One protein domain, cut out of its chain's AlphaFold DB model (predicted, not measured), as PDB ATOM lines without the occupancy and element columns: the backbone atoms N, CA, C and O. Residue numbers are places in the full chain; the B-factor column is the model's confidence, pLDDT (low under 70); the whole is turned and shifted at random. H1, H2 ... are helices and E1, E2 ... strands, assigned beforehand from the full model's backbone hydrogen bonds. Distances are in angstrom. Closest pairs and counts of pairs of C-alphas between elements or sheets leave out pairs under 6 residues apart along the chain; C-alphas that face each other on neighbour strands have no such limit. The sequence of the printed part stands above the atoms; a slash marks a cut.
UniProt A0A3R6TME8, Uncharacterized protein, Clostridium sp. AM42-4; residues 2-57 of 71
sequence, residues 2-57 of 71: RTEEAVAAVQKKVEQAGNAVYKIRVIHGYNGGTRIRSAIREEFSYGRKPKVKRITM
ATOM      1  N   ARG A   2     -13.571 -20.722 -24.796       93.69
ATOM      2  CA  ARG A   2     -12.596 -21.433 -23.954       93.69
ATOM      3  C   ARG A   2     -11.178 -20.935 -24.260       93.69
ATOM      4  O   ARG A   2     -10.940 -20.334 -25.304       93.69
ATOM      5  N   THR A   3     -10.231 -21.157 -23.351       94.50
ATOM      6  CA  THR A   3      -8.834 -20.717 -23.528       94.50
ATOM      7  C   THR A   3      -8.178 -21.357 -24.747       94.50
ATOM      8  O   THR A   3      -7.538 -20.657 -25.520       94.50
ATOM      9  N   GLU A   4      -8.402 -22.652 -24.965       95.69
ATOM     10  CA  GLU A   4      -7.880 -23.403 -26.116       95.69
ATOM     11  C   GLU A   4      -8.387 -22.838 -27.449       95.69
ATOM     12  O   GLU A   4      -7.603 -22.589 -28.362       95.69
ATOM     13  N   GLU A   5      -9.689 -22.545 -27.536       96.69
ATOM     14  CA  GLU A   5     -10.304 -21.916 -28.712       96.69
ATOM     15  C   GLU A   5      -9.695 -20.536 -28.990       96.69
ATOM     16  O   GLU A   5      -9.401 -20.202 -30.138       96.69
ATOM     17  N   ALA A   6      -9.477 -19.739 -27.939       96.44
ATOM     18  CA  ALA A   6      -8.873 -18.417 -28.060       96.44
ATOM     19  C   ALA A   6      -7.420 -18.504 -28.545       96.44
ATOM     20  O   ALA A   6      -7.028 -17.768 -29.452       96.44
ATOM     21  N   VAL A   7      -6.632 -19.423 -27.981       96.75
ATOM     22  CA  VAL A   7      -5.242 -19.658 -28.389       96.75
ATOM     23  C   VAL A   7      -5.180 -20.109 -29.846       96.75
ATOM     24  O   VAL A   7      -4.442 -19.512 -30.628       96.75
ATOM     25  N   ALA A   8      -6.002 -21.084 -30.243       97.44
ATOM     26  CA  ALA A   8      -6.060 -21.566 -31.622       97.44
ATOM     27  C   ALA A   8      -6.471 -20.455 -32.606       97.44
ATOM     28  O   ALA A   8      -5.878 -20.313 -33.679       97.44
ATOM     29  N   ALA A   9      -7.447 -19.620 -32.234       98.00
ATOM     30  CA  ALA A   9      -7.872 -18.486 -33.050       98.00
ATOM     31  C   ALA A   9      -6.745 -17.458 -33.236       98.00
ATOM     32  O   ALA A   9      -6.513 -16.991 -34.355       98.00
ATOM     33  N   VAL A  10      -6.018 -17.125 -32.165       97.44
ATOM     34  CA  VAL A  10      -4.882 -16.196 -32.234       97.44
ATOM     35  C   VAL A  10      -3.724 -16.802 -33.026       97.44
ATOM     36  O   VAL A  10      -3.165 -16.113 -33.876       97.44
ATOM     37  N   GLN A  11      -3.420 -18.090 -32.835       97.38
ATOM     38  CA  GLN A  11      -2.379 -18.808 -33.575       97.38
ATOM     39  C   GLN A  11      -2.638 -18.728 -35.080       97.38
ATOM     40  O   GLN A  11      -1.778 -18.273 -35.832       97.38
ATOM     41  N   LYS A  12      -3.865 -19.049 -35.504       97.81
ATOM     42  CA  LYS A  12      -4.280 -18.945 -36.906       97.81
ATOM     43  C   LYS A  12      -4.095 -17.527 -37.453       97.81
ATOM     44  O   LYS A  12      -3.643 -17.358 -38.583       97.81
ATOM     45  N   LYS A  13      -4.413 -16.490 -36.669       97.81
ATOM     46  CA  LYS A  13      -4.214 -15.092 -37.089       97.81
ATOM     47  C   LYS A  13      -2.741 -14.701 -37.191       97.81
ATOM     48  O   LYS A  13      -2.388 -13.994 -38.129       97.81
ATOM     49  N   VAL A  14      -1.887 -15.172 -36.284       97.00
ATOM     50  CA  VAL A  14      -0.430 -14.965 -36.350       97.00
ATOM     51  C   VAL A  14       0.161 -15.654 -37.583       97.00
ATOM     52  O   VAL A  14       0.978 -15.068 -38.291       97.00
ATOM     53  N   GLU A  15      -0.267 -16.878 -37.884       96.00
ATOM     54  CA  GLU A  15       0.189 -17.625 -39.060       96.00
ATOM     55  C   GLU A  15      -0.225 -16.946 -40.367       96.00
ATOM     56  O   GLU A  15       0.605 -16.796 -41.265       96.00
ATOM     57  N   GLN A  16      -1.469 -16.465 -40.440       96.94
ATOM     58  CA  GLN A  16      -2.022 -15.759 -41.598       96.94
ATOM     59  C   GLN A  16      -1.499 -14.326 -41.759       96.94
ATOM     60  O   GLN A  16      -1.656 -13.739 -42.829       96.94
ATOM     61  N   ALA A  17      -0.899 -13.740 -40.720       97.06
ATOM     62  CA  ALA A  17      -0.358 -12.393 -40.798       97.06
ATOM     63  C   ALA A  17       0.792 -12.333 -41.817       97.06
ATOM     64  O   ALA A  17       1.804 -13.036 -41.688       97.06
ATOM     65  N   GLY A  18       0.606 -11.490 -42.836       95.44
ATOM     66  CA  GLY A  18       1.631 -11.163 -43.822       95.44
ATOM     67  C   GLY A  18       2.672 -10.182 -43.275       95.44
ATOM     68  O   GLY A  18       2.480  -9.566 -42.228       95.44
ATOM     69  N   ASN A  19       3.759  -9.989 -44.024       92.81
ATOM     70  CA  ASN A  19       4.933  -9.218 -43.587       92.81
ATOM     71  C   ASN A  19       4.652  -7.731 -43.286       92.81
ATOM     72  O   ASN A  19       5.425  -7.096 -42.574       92.81
ATOM     73  N   ALA A  20       3.559  -7.167 -43.809       94.81
ATOM     74  CA  ALA A  20       3.158  -5.783 -43.545       94.81
ATOM     75  C   ALA A  20       2.446  -5.597 -42.191       94.81
ATOM     76  O   ALA A  20       2.287  -4.469 -41.724       94.81
ATOM     77  N   VAL A  21       1.996  -6.680 -41.546       96.75
ATOM     78  CA  VAL A  21       1.266  -6.596 -40.279       96.75
ATOM     79  C   VAL A  21       2.242  -6.280 -39.152       96.75
ATOM     80  O   VAL A  21       3.076  -7.098 -38.781       96.75
ATOM     81  N   TYR A  22       2.106  -5.090 -38.572       96.06
ATOM     82  CA  TYR A  22       2.936  -4.675 -37.445       96.06
ATOM     83  C   TYR A  22       2.579  -5.413 -36.147       96.06
ATOM     84  O   TYR A  22       3.460  -5.920 -35.455       96.06
ATOM     85  N   LYS A  23       1.285  -5.482 -35.810       96.62
ATOM     86  CA  LYS A  23       0.811  -6.101 -34.568       96.62
ATOM     87  C   LYS A  23      -0.592  -6.679 -34.679       96.62
ATOM     88  O   LYS A  23      -1.399  -6.212 -35.479       96.62
ATOM     89  N   ILE A  24      -0.897  -7.630 -33.800       97.56
ATOM     90  CA  ILE A  24      -2.245  -8.148 -33.547       97.56
ATOM     91  C   ILE A  24      -2.677  -7.724 -32.141       97.56
ATOM     92  O   ILE A  24      -1.946  -7.924 -31.172       97.56
ATOM     93  N   ARG A  25      -3.881  -7.159 -32.024       97.88
ATOM     94  CA  ARG A  25      -4.532  -6.864 -30.740       97.88
ATOM     95  C   ARG A  25      -5.490  -7.989 -30.383       97.88
ATOM     96  O   ARG A  25      -6.471  -8.207 -31.086       97.88
ATOM     97  N   VAL A  26      -5.222  -8.663 -29.274       96.94
ATOM     98  CA  VAL A  26      -6.120  -9.658 -28.691       96.94
ATOM     99  C   VAL A  26      -6.936  -8.972 -27.603       96.94
ATOM    100  O   VAL A  26      -6.404  -8.636 -26.545       96.94
ATOM    101  N   ILE A  27      -8.217  -8.742 -27.885       96.25
ATOM    102  CA  ILE A  27      -9.176  -8.179 -26.932       96.25
ATOM    103  C   ILE A  27      -9.850  -9.355 -26.231       96.25
ATOM    104  O   ILE A  27     -10.673 -10.049 -26.823       96.25
ATOM    105  N   HIS A  28      -9.465  -9.608 -24.984       94.75
ATOM    106  CA  HIS A  28      -9.975 -10.730 -24.187       94.75
ATOM    107  C   HIS A  28     -10.876 -10.282 -23.028       94.75
ATOM    108  O   HIS A  28     -11.514 -11.126 -22.400       94.75
ATOM    109  N   GLY A  29     -10.998  -8.969 -22.803       93.00
ATOM    110  CA  GLY A  29     -11.840  -8.379 -21.757       93.00
ATOM    111  C   GLY A  29     -11.186  -8.396 -20.370       93.00
ATOM    112  O   GLY A  29     -10.135  -8.994 -20.162       93.00
ATOM    113  N   TYR A  30     -11.798  -7.715 -19.400       85.44
ATOM    114  CA  TYR A  30     -11.304  -7.646 -18.016       85.44
ATOM    115  C   TYR A  30     -12.037  -8.640 -17.097       85.44
ATOM    116  O   TYR A  30     -13.126  -9.102 -17.437       85.44
ATOM    117  N   ASN A  31     -11.447  -8.992 -15.948       81.50
ATOM    118  CA  ASN A  31     -11.921 -10.001 -14.979       81.50
ATOM    119  C   ASN A  31     -12.088 -11.422 -15.559       81.50
ATOM    120  O   ASN A  31     -11.256 -12.294 -15.302       81.50
ATOM    121  N   GLY A  32     -13.106 -11.656 -16.393       82.00
ATOM    122  CA  GLY A  32     -13.351 -12.938 -17.066       82.00
ATOM    123  C   GLY A  32     -12.305 -13.292 -18.133       82.00
ATOM    124  O   GLY A  32     -12.081 -14.473 -18.407       82.00
ATOM    125  N   GLY A  33     -11.622 -12.282 -18.683       86.94
ATOM    126  CA  GLY A  33     -10.570 -12.433 -19.696       86.94
ATOM    127  C   GLY A  33      -9.212 -12.878 -19.155       86.94
ATOM    128  O   GLY A  33      -8.357 -13.315 -19.924       86.94
ATOM    129  N   THR A  34      -9.006 -12.852 -17.833       92.25
ATOM    130  CA  THR A  34      -7.702 -13.143 -17.209       92.25
ATOM    131  C   THR A  34      -7.138 -14.508 -17.606       92.25
ATOM    132  O   THR A  34      -5.947 -14.616 -17.888       92.25
ATOM    133  N   ARG A  35      -7.981 -15.544 -17.709       94.88
ATOM    134  CA  ARG A  35      -7.535 -16.882 -18.138       94.88
ATOM    135  C   ARG A  35      -7.060 -16.901 -19.591       94.88
ATOM    136  O   ARG A  35      -6.064 -17.549 -19.894       94.88
ATOM    137  N   ILE A  36      -7.731 -16.158 -20.473       96.00
ATOM    138  CA  ILE A  36      -7.317 -16.012 -21.875       96.00
ATOM    139  C   ILE A  36      -6.017 -15.208 -21.946       96.00
ATOM    140  O   ILE A  36      -5.093 -15.627 -22.634       96.00
ATOM    141  N   ARG A  37      -5.894 -14.112 -21.186       95.38
ATOM    142  CA  ARG A  37      -4.644 -13.340 -21.082       95.38
ATOM    143  C   ARG A  37      -3.460 -14.234 -20.717       95.38
ATOM    144  O   ARG A  37      -2.425 -14.160 -21.375       95.38
ATOM    145  N   SER A  38      -3.610 -15.049 -19.674       95.19
ATOM    146  CA  SER A  38      -2.558 -15.957 -19.212       95.19
ATOM    147  C   SER A  38      -2.204 -16.992 -20.276       95.19
ATOM    148  O   SER A  38      -1.029 -17.119 -20.597       95.19
ATOM    149  N   ALA A  39      -3.200 -17.636 -20.894       95.62
ATOM    150  CA  ALA A  39      -2.974 -18.627 -21.948       95.62
ATOM    151  C   ALA A  39      -2.265 -18.032 -23.181       95.62
ATOM    152  O   ALA A  39      -1.330 -18.624 -23.711       95.62
ATOM    153  N   ILE A  40      -2.652 -16.826 -23.612       95.44
ATOM    154  CA  ILE A  40      -1.980 -16.123 -24.715       95.44
ATOM    155  C   ILE A  40      -0.537 -15.772 -24.343       95.44
ATOM    156  O   ILE A  40       0.375 -15.955 -25.146       95.44
ATOM    157  N   ARG A  41      -0.291 -15.276 -23.127       94.31
ATOM    158  CA  ARG A  41       1.084 -14.995 -22.698       94.31
ATOM    159  C   ARG A  41       1.916 -16.265 -22.636       94.31
ATOM    160  O   ARG A  41       3.052 -16.234 -23.086       94.31
ATOM    161  N   GLU A  42       1.374 -17.356 -22.121       94.38
ATOM    162  CA  GLU A  42       2.084 -18.627 -22.045       94.38
ATOM    163  C   GLU A  42       2.462 -19.147 -23.437       94.38
ATOM    164  O   GLU A  42       3.635 -19.426 -23.676       94.38
ATOM    165  N   GLU A  43       1.507 -19.209 -24.367       95.75
ATOM    166  CA  GLU A  43       1.724 -19.805 -25.690       95.75
ATOM    167  C   GLU A  43       2.648 -18.972 -26.589       95.75
ATOM    168  O   GLU A  43       3.472 -19.521 -27.323       95.75
ATOM    169  N   PHE A  44       2.518 -17.644 -26.553       95.19
ATOM    170  CA  PHE A  44       3.190 -16.759 -27.508       95.19
ATOM    171  C   PHE A  44       4.468 -16.102 -26.955       95.19
ATOM    172  O   PHE A  44       5.160 -15.411 -27.704       95.19
ATOM    173  N   SER A  45       4.794 -16.284 -25.669       88.38
ATOM    174  CA  SER A  45       6.052 -15.788 -25.084       88.38
ATOM    175  C   SER A  45       7.221 -16.753 -25.325       88.38
ATOM    176  O   SER A  45       7.072 -17.830 -25.900       88.38
ATOM    177  N   TYR A  46       8.411 -16.368 -24.854       82.44
ATOM    178  CA  TYR A  46       9.605 -17.225 -24.800       82.44
ATOM    179  C   TYR A  46      10.105 -17.734 -26.159       82.44
ATOM    180  O   TYR A  46      10.739 -18.780 -26.234       82.44
ATOM    181  N   GLY A  47       9.803 -17.024 -27.249       77.44
ATOM    182  CA  GLY A  47      10.281 -17.391 -28.584       77.44
ATOM    183  C   GLY A  47       9.662 -18.669 -29.161       77.44
ATOM    184  O   GLY A  47      10.093 -19.110 -30.223       77.44
ATOM    185  N   ARG A  48       8.621 -19.242 -28.531       83.81
ATOM    186  CA  ARG A  48       7.932 -20.451 -29.030       83.81
ATOM    187  C   ARG A  48       7.299 -20.249 -30.409       83.81
ATOM    188  O   ARG A  48       7.071 -21.213 -31.134       83.81
ATOM    189  N   LYS A  49       7.006 -18.996 -30.777       88.31
ATOM    190  CA  LYS A  49       6.423 -18.600 -32.065       88.31
ATOM    191  C   LYS A  49       7.329 -17.573 -32.755       88.31
ATOM    192  O   LYS A  49       7.240 -16.393 -32.431       88.31
ATOM    193  N   PRO A  50       8.139 -17.959 -33.760       90.19
ATOM    194  CA  PRO A  50       9.120 -17.062 -34.395       90.19
ATOM    195  C   PRO A  50       8.542 -15.782 -35.025       90.19
ATOM    196  O   PRO A  50       9.255 -14.783 -35.182       90.19
ATOM    197  N   LYS A  51       7.252 -15.808 -35.403       94.25
ATOM    198  CA  LYS A  51       6.521 -14.644 -35.930       94.25
ATOM    199  C   LYS A  51       6.176 -13.606 -34.859       94.25
ATOM    200  O   LYS A  51       6.014 -12.446 -35.211       94.25
ATOM    201  N   VAL A  52       6.063 -13.984 -33.584       96.25
ATOM    202  CA  VAL A  52       5.808 -13.037 -32.487       96.25
ATOM    203  C   VAL A  52       7.147 -12.575 -31.930       96.25
ATOM    204  O   VAL A  52       7.873 -13.347 -31.313       96.25
ATOM    205  N   LYS A  53       7.484 -11.306 -32.163       94.19
ATOM    206  CA  LYS A  53       8.737 -10.694 -31.699       94.19
ATOM    207  C   LYS A  53       8.645 -10.255 -30.247       94.19
ATOM    208  O   LYS A  53       9.580 -10.437 -29.478       94.19
ATOM    209  N   ARG A  54       7.486  -9.715 -29.857       94.06
ATOM    210  CA  ARG A  54       7.250  -9.221 -28.500       94.06
ATOM    211  C   ARG A  54       5.778  -9.280 -28.128       94.06
ATOM    212  O   ARG A  54       4.909  -9.143 -28.985       94.06
ATOM    213  N   ILE A  55       5.512  -9.418 -26.832       95.44
ATOM    214  CA  ILE A  55       4.179  -9.262 -26.252       95.44
ATOM    215  C   ILE A  55       4.175  -8.039 -25.342       95.44
ATOM    216  O   ILE A  55       5.053  -7.898 -24.492       95.44
ATOM    217  N   THR A  56       3.176  -7.173 -25.489       94.62
ATOM    218  CA  THR A  56       2.970  -6.013 -24.612       94.62
ATOM    219  C   THR A  56       1.532  -5.956 -24.101       94.62
ATOM    220  O   THR A  56       0.623  -6.603 -24.632       94.62
ATOM    221  N   MET A  57       1.306  -5.191 -23.031       91.81
ATOM    222  CA  MET A  57      -0.057  -4.781 -22.686       91.81
ATOM    223  C   MET A  57      -0.538  -3.721 -23.672       91.81
ATOM    224  O   MET A  57       0.258  -2.912 -24.152       91.81
TER     225      MET A  57
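This is residues 2 to 57 of the 71 residues of an uncharacterized protein of Clostridium sp. AM42-4 (UniProt A0A3R6TME8). Two helices, H1 and H2, meet near their first residues as a V, and two short strands lie over one side of it: E1 folds back along H1, and E2 ends the printed part beyond H2. The printed part has 56 residues, with two named helices and two named strands in the order H1, E1, H2, E2 along the chain; the class is mixed, helices and strands, and each strand pairs with no named strand. The whole is compact, with a radius of gyration of the C-alphas of 11.0 A, and elongated, 33 by 19 by 19 A.

Find C-alpha 3 at (-8.834, -20.717, -23.528); from there H1 runs 19.9 A to residue 16. E1 is residues 23 to 27, 12.7 A. H2 is residues 34 to 44, 15.4 A. E2, residues 54 to 57, ends at C-alpha 57, (-0.057, -4.781, -22.686).

H1 touches H2 with residues 3 to 7 alone, the same way at a steep tilt of 42 degrees; look at their closest C-alphas, Thr 3 and Ile 36, 5.2 A apart. E1 and E2 are near each other, but each pairs with no named strand. H1 and E2 are apart. In both helices every O i to N i+4 pair is within hydrogen-bond range.

The printed part has no cut, its three links are short, and no printed residue is under 70 in pLDDT.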